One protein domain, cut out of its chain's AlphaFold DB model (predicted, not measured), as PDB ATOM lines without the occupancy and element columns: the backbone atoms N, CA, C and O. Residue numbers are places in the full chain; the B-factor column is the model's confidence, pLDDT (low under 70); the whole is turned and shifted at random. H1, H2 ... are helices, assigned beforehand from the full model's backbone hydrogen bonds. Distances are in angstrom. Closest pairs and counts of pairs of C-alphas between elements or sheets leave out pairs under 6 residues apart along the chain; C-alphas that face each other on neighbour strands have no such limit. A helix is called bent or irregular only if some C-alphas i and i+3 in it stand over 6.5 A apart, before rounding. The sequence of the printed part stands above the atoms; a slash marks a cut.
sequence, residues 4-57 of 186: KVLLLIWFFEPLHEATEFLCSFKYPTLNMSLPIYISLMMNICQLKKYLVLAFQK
ATOM      1  N   LYS A   4      99.487 172.605 161.508       71.25
ATOM      2  CA  LYS A   4     100.682 172.094 162.194       71.25
ATOM      3  C   LYS A   4     100.602 170.595 162.477       71.25
ATOM      4  O   LYS A   4     101.615 169.908 162.403       71.25
ATOM      5  N   VAL A   5      99.405 170.094 162.781       72.69
ATOM      6  CA  VAL A   5      99.160 168.662 162.988       72.69
ATOM      7  C   VAL A   5      99.295 167.925 161.659       72.69
ATOM      8  O   VAL A   5      99.932 166.879 161.616       72.69
ATOM      9  N   LEU A   6      98.797 168.505 160.562       80.31
ATOM     10  CA  LEU A   6      99.005 167.958 159.217       80.31
ATOM     11  C   LEU A   6     100.487 167.908 158.844       80.31
ATOM     12  O   LEU A   6     100.940 166.893 158.325       80.31
ATOM     13  N   LEU A   7     101.253 168.955 159.167       76.44
ATOM     14  CA  LEU A   7     102.693 168.969 158.930       76.44
ATOM     15  C   LEU A   7     103.401 167.842 159.697       76.44
ATOM     16  O   LEU A   7     104.243 167.171 159.122       76.44
ATOM     17  N   LEU A   8     103.045 167.612 160.966       77.12
ATOM     18  CA  LEU A   8     103.590 166.517 161.780       77.12
ATOM     19  C   LEU A   8     103.223 165.138 161.220       77.12
ATOM     20  O   LEU A   8     104.083 164.266 161.156       77.12
ATOM     21  N   ILE A   9     101.975 164.941 160.791       83.75
ATOM     22  CA  ILE A   9     101.526 163.678 160.185       83.75
ATOM     23  C   ILE A   9     102.314 163.401 158.905       83.75
ATOM     24  O   ILE A   9     102.918 162.340 158.785       83.75
ATOM     25  N   TRP A  10     102.377 164.378 157.999       85.88
ATOM     26  CA  TRP A  10     103.126 164.272 156.743       85.88
ATOM     27  C   TRP A  10     104.623 164.057 156.988       85.88
ATOM     28  O   TRP A  10     105.313 163.347 156.264       85.88
ATOM     29  N   PHE A  11     105.129 164.643 158.069       79.69
ATOM     30  CA  PHE A  11     106.507 164.496 158.495       79.69
ATOM     31  C   PHE A  11     106.826 163.068 158.995       79.69
ATOM     32  O   PHE A  11     107.908 162.545 158.721       79.69
ATOM     33  N   PHE A  12     105.897 162.419 159.705       83.94
ATOM     34  CA  PHE A  12     106.066 161.051 160.216       83.94
ATOM     35  C   PHE A  12     105.611 159.953 159.247       83.94
ATOM     36  O   PHE A  12     105.923 158.785 159.477       83.94
ATOM     37  N   GLU A  13     104.930 160.300 158.160       87.94
ATOM     38  CA  GLU A  13     104.419 159.363 157.155       87.94
ATOM     39  C   GLU A  13     105.504 158.412 156.601       87.94
ATOM     40  O   GLU A  13     105.307 157.199 156.689       87.94
ATOM     41  N   PRO A  14     106.711 158.868 156.202       83.00
ATOM     42  CA  PRO A  14     107.756 157.959 155.716       83.00
ATOM     43  C   PRO A  14     108.282 156.990 156.787       83.00
ATOM     44  O   PRO A  14     108.745 155.894 156.473       83.00
ATOM     45  N   LEU A  15     108.243 157.394 158.064       82.50
ATOM     46  CA  LEU A  15     108.606 156.524 159.184       82.50
ATOM     47  C   LEU A  15     107.524 155.463 159.395       82.50
ATOM     48  O   LEU A  15     107.850 154.293 159.582       82.50
ATOM     49  N   HIS A  16     106.256 155.868 159.333       87.75
ATOM     50  CA  HIS A  16     105.119 154.967 159.454       87.75
ATOM     51  C   HIS A  16     105.123 153.909 158.343       87.75
ATOM     52  O   HIS A  16     105.129 152.718 158.655       87.75
ATOM     53  N   GLU A  17     105.255 154.320 157.081       88.75
ATOM     54  CA  GLU A  17     105.336 153.408 155.932       88.75
ATOM     55  C   GLU A  17     106.508 152.428 156.057       88.75
ATOM     56  O   GLU A  17     106.351 151.227 155.844       88.75
ATOM     57  N   ALA A  18     107.688 152.908 156.463       83.69
ATOM     58  CA  ALA A  18     108.848 152.048 156.676       83.69
ATOM     59  C   ALA A  18     108.604 151.009 157.784       83.69
ATOM     60  O   ALA A  18     109.003 149.849 157.646       83.69
ATOM     61  N   THR A  19     107.946 151.406 158.880       85.88
ATOM     62  CA  THR A  19     107.597 150.480 159.964       85.88
ATOM     63  C   THR A  19     106.540 149.471 159.541       85.88
ATOM     64  O   THR A  19     106.706 148.286 159.825       85.88
ATOM     65  N   GLU A  20     105.503 149.898 158.821       91.56
ATOM     66  CA  GLU A  20     104.455 149.021 158.301       91.56
ATOM     67  C   GLU A  20     105.042 148.007 157.314       91.56
ATOM     68  O   GLU A  20     104.829 146.800 157.454       91.56
ATOM     69  N   PHE A  21     105.880 148.477 156.387       89.81
ATOM     70  CA  PHE A  21     106.573 147.629 155.426       89.81
ATOM     71  C   PHE A  21     107.424 146.569 156.131       89.81
ATOM     72  O   PHE A  21     107.300 145.389 155.816       89.81
ATOM     73  N   LEU A  22     108.238 146.943 157.125       84.25
ATOM     74  CA  LEU A  22     109.038 145.985 157.895       84.25
ATOM     75  C   LEU A  22     108.174 144.994 158.687       84.25
ATOM     76  O   LEU A  22     108.502 143.807 158.732       84.25
ATOM     77  N   CYS A  23     107.069 145.460 159.274       87.69
ATOM     78  CA  CYS A  23     106.143 144.626 160.042       87.69
ATOM     79  C   CYS A  23     105.346 143.649 159.166       87.69
ATOM     80  O   CYS A  23     104.885 142.625 159.669       87.69
ATOM     81  N   SER A  24     105.208 143.919 157.864       92.50
ATOM     82  CA  SER A  24     104.558 143.002 156.918       92.50
ATOM     83  C   SER A  24     105.349 141.703 156.693       92.50
ATOM     84  O   SER A  24     104.787 140.690 156.270       92.50
ATOM     85  N   PHE A  25     106.647 141.690 157.023       89.19
ATOM     86  CA  PHE A  25     107.486 140.501 156.926       89.19
ATOM     87  C   PHE A  25     107.516 139.736 158.245       89.19
ATOM     88  O   PHE A  25     107.868 140.264 159.294       89.19
ATOM     89  N   LYS A  26     107.265 138.425 158.173       89.12
ATOM     90  CA  LYS A  26     107.397 137.527 159.333       89.12
ATOM     91  C   LYS A  26     108.839 137.461 159.864       89.12
ATOM     92  O   LYS A  26     109.037 137.310 161.063       89.12
ATOM     93  N   TYR A  27     109.820 137.575 158.961       82.94
ATOM     94  CA  TYR A  27     111.254 137.657 159.253       82.94
ATOM     95  C   TYR A  27     111.932 138.525 158.180       82.94
ATOM     96  O   TYR A  27     112.330 137.994 157.138       82.94
ATOM     97  N   PRO A  28     112.034 139.852 158.360       79.00
ATOM     98  CA  PRO A  28     112.757 140.686 157.411       79.00
ATOM     99  C   PRO A  28     114.222 140.246 157.384       79.00
ATOM    100  O   PRO A  28     114.909 140.216 158.405       79.00
ATOM    101  N   THR A  29     114.712 139.868 156.208       89.69
ATOM    102  CA  THR A  29     116.119 139.518 156.035       89.69
ATOM    103  C   THR A  29     116.984 140.772 156.160       89.69
ATOM    104  O   THR A  29     116.542 141.898 155.905       89.69
ATOM    105  N   LEU A  30     118.246 140.593 156.558       83.69
ATOM    106  CA  LEU A  30     119.163 141.713 156.785       83.69
ATOM    107  C   LEU A  30     119.304 142.603 155.541       83.69
ATOM    108  O   LEU A  30     119.278 143.819 155.642       83.69
ATOM    109  N   ASN A  31     119.371 142.005 154.353       84.12
ATOM    110  CA  ASN A  31     119.465 142.725 153.081       84.12
ATOM    111  C   ASN A  31     118.218 143.563 152.730       84.12
ATOM    112  O   ASN A  31     118.354 144.527 151.984       84.12
ATOM    113  N   MET A  32     117.032 143.233 153.259       85.94
ATOM    114  CA  MET A  32     115.808 144.030 153.079       85.94
ATOM    115  C   MET A  32     115.673 145.129 154.135       85.94
ATOM    116  O   MET A  32     115.229 146.230 153.829       85.94
ATOM    117  N   SER A  33     116.075 144.847 155.375       85.25
ATOM    118  CA  SER A  33     115.970 145.806 156.479       85.25
ATOM    119  C   SER A  33     117.063 146.875 156.454       85.25
ATOM    120  O   SER A  33     116.794 148.020 156.816       85.25
ATOM    121  N   LEU A  34     118.276 146.554 155.986       85.94
ATOM    122  CA  LEU A  34     119.408 147.488 155.989       85.94
ATOM    123  C   LEU A  34     119.130 148.791 155.215       85.94
ATOM    124  O   LEU A  34     119.355 149.860 155.782       85.94
ATOM    125  N   PRO A  35     118.614 148.763 153.968       87.00
ATOM    126  CA  PRO A  35     118.334 149.989 153.217       87.00
ATOM    127  C   PRO A  35     117.265 150.857 153.887       87.00
ATOM    128  O   PRO A  35     117.375 152.083 153.886       87.00
ATOM    129  N   ILE A  36     116.268 150.226 154.512       85.12
ATOM    130  CA  ILE A  36     115.191 150.916 155.229       85.12
ATOM    131  C   ILE A  36     115.750 151.601 156.475       85.12
ATOM    132  O   ILE A  36     115.508 152.786 156.682       85.12
ATOM    133  N   TYR A  37     116.579 150.904 157.257       84.06
ATOM    134  CA  TYR A  37     117.269 151.498 158.402       84.06
ATOM    135  C   TYR A  37     118.196 152.646 158.003       84.06
ATOM    136  O   TYR A  37     118.207 153.673 158.679       84.06
ATOM    137  N   ILE A  38     118.952 152.510 156.909       84.06
ATOM    138  CA  ILE A  38     119.819 153.585 156.406       84.06
ATOM    139  C   ILE A  38     118.972 154.800 156.016       84.06
ATOM    140  O   ILE A  38     119.294 155.914 156.425       84.06
ATOM    141  N   SER A  39     117.867 154.595 155.291       84.19
ATOM    142  CA  SER A  39     116.945 155.670 154.905       84.19
ATOM    143  C   SER A  39     116.345 156.374 156.130       84.19
ATOM    144  O   SER A  39     116.389 157.601 156.233       84.19
ATOM    145  N   LEU A  40     115.887 155.606 157.124       83.88
ATOM    146  CA  LEU A  40     115.368 156.130 158.388       83.88
ATOM    147  C   LEU A  40     116.421 156.933 159.159       83.88
ATOM    148  O   LEU A  40     116.153 158.050 159.600       83.88
ATOM    149  N   MET A  41     117.637 156.404 159.283       82.12
ATOM    150  CA  MET A  41     118.740 157.086 159.966       82.12
ATOM    151  C   MET A  41     119.142 158.379 159.253       82.12
ATOM    152  O   MET A  41     119.441 159.376 159.915       82.12
ATOM    153  N   MET A  42     119.102 158.405 157.920       78.75
ATOM    154  CA  MET A  42     119.346 159.611 157.128       78.75
ATOM    155  C   MET A  42     118.263 160.670 157.358       78.75
ATOM    156  O   MET A  42     118.599 161.834 157.590       78.75
ATOM    157  N   ASN A  43     116.987 160.277 157.387       78.25
ATOM    158  CA  ASN A  43     115.876 161.183 157.686       78.25
ATOM    159  C   ASN A  43     115.963 161.740 159.114       78.25
ATOM    160  O   ASN A  43     115.835 162.948 159.309       78.25
ATOM    161  N   ILE A  44     116.295 160.903 160.103       80.00
ATOM    162  CA  ILE A  44     116.538 161.333 161.491       80.00
ATOM    163  C   ILE A  44     117.736 162.297 161.576       80.00
ATOM    164  O   ILE A  44     117.705 163.275 162.325       80.00
ATOM    165  N   CYS A  45     118.796 162.082 160.794       79.06
ATOM    166  CA  CYS A  45     119.932 163.007 160.740       79.06
ATOM    167  C   CYS A  45     119.561 164.367 160.129       79.06
ATOM    168  O   CYS A  45     120.027 165.403 160.606       79.06
ATOM    169  N   GLN A  46     118.725 164.393 159.089       78.25
ATOM    170  CA  GLN A  46     118.223 165.646 158.516       78.25
ATOM    171  C   GLN A  46     117.300 166.373 159.494       78.25
ATOM    172  O   GLN A  46     117.437 167.577 159.699       78.25
ATOM    173  N   LEU A  47     116.436 165.625 160.175       75.06
ATOM    174  CA  LEU A  47     115.608 166.093 161.279       75.06
ATOM    175  C   LEU A  47     116.403 166.800 162.352       75.06
ATOM    176  O   LEU A  47     116.038 167.899 162.740       75.06
ATOM    177  N   LYS A  48     117.514 166.207 162.798       74.56
ATOM    178  CA  LYS A  48     118.388 166.843 163.786       74.56
ATOM    179  C   LYS A  48     118.827 168.232 163.330       74.56
ATOM    180  O   LYS A  48     118.860 169.132 164.154       74.56
ATOM    181  N   LYS A  49     119.094 168.446 162.036       75.81
ATOM    182  CA  LYS A  49     119.426 169.785 161.516       75.81
ATOM    183  C   LYS A  49     118.246 170.746 161.629       75.81
ATOM    184  O   LYS A  49     118.430 171.851 162.123       75.81
ATOM    185  N   TYR A  50     117.050 170.335 161.214       69.50
ATOM    186  CA  TYR A  50     115.850 171.173 161.327       69.50
ATOM    187  C   TYR A  50     115.465 171.451 162.776       69.50
ATOM    188  O   TYR A  50     115.085 172.568 163.097       69.50
ATOM    189  N   LEU A  51     115.616 170.461 163.648       69.00
ATOM    190  CA  LEU A  51     115.375 170.561 165.076       69.00
ATOM    191  C   LEU A  51     116.370 171.537 165.716       69.00
ATOM    192  O   LEU A  51     115.963 172.442 166.430       69.00
ATOM    193  N   VAL A  52     117.660 171.428 165.381       73.00
ATOM    194  CA  VAL A  52     118.692 172.388 165.800       73.00
ATOM    195  C   VAL A  52     118.375 173.794 165.290       73.00
ATOM    196  O   VAL A  52     118.463 174.736 166.063       73.00
ATOM    197  N   LEU A  53     117.953 173.961 164.031       70.31
ATOM    198  CA  LEU A  53     117.552 175.265 163.480       70.31
ATOM    199  C   LEU A  53     116.273 175.818 164.131       70.31
ATOM    200  O   LEU A  53     116.168 177.018 164.370       70.31
ATOM    201  N   ALA A  54     115.300 174.964 164.441       64.56
ATOM    202  CA  ALA A  54     114.087 175.352 165.154       64.56
ATOM    203  C   ALA A  54     114.408 175.772 166.597       64.56
ATOM    204  O   ALA A  54     113.853 176.754 167.086       64.56
ATOM    205  N   PHE A  55     115.360 175.086 167.235       66.88
ATOM    206  CA  PHE A  55     115.869 175.393 168.570       66.88
ATOM    207  C   PHE A  55     116.918 176.504 168.616       66.88
ATOM    208  O   PHE A  55     117.198 177.010 169.696       66.88
ATOM    209  N   GLN A  56     117.441 176.959 167.472       70.06
ATOM    210  CA  GLN A  56     118.173 178.229 167.406       70.06
ATOM    211  C   GLN A  56     117.263 179.419 167.714       70.06
ATOM    212  O   GLN A  56     117.757 180.479 168.089       70.06
ATOM    213  N   LYS A  57     115.939 179.270 167.568       75.31
ATOM    214  CA  LYS A  57     115.010 180.250 168.121       75.31
ATOM    215  C   LYS A  57     114.800 179.939 169.597       75.31
ATOM    216  O   LYS A  57     114.286 178.880 169.953       75.31
TER     217      LYS A  57
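What this domain is: This is residues 4 to 57 of the 186 residues of an uncharacterized protein of Puccinia sorghi (UniProt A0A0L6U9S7). The domain is a long helical hairpin, in which H2 folds back beside H1b, the second arm of the bent helix H1, while the first arm, H1a, splays away. Residues 4 to 10 and 48 to 57 stick out. The printed part has 54 residues with two named helices, H1 then H2, and no named strand: all helix. It is a loose rod, spanning 44 by 21 by 9 A, with a radius of gyration of the C-alphas of 13.7 A.

How they stand to each other: H1, residues 4 to 23, was assigned as one helix by its hydrogen bonds but is bent: C-alphas 11 and 14 are 7.2 A apart. Its arms H1a, residues 4 to 11, and H1b, residues 14 to 23, stand at a steep tilt of 49 degrees. H1b and H2, residues 30 to 55, form a hairpin, opposite ways at a shallow tilt of 26 degrees. H2 touches H1b with residues 33 to 40 alone; the closest C-alphas, of Ala 18 and Ile 36, are 6.6 A apart. H1a and H2 are apart. Every O i to N i+4 pair is within hydrogen-bond range in H1a and H1b, and 20 of 22 in H2.

Where its parts are: H1a begins at C-alpha 4 (100.682, 172.094, 162.194) and is 10.3 A long; H1b is 14.1 A. H2, 35.8 A, ends at C-alpha 55 (115.869, 175.393, 168.570).

The domain as a whole: The farthest C-alphas, of Lys 26 and Lys 57, are 44.3 A apart. The printed part has no cut, and the link from H1 to H2 is short. Residues 50 to 51 and 54 to 55 have pLDDT under 70.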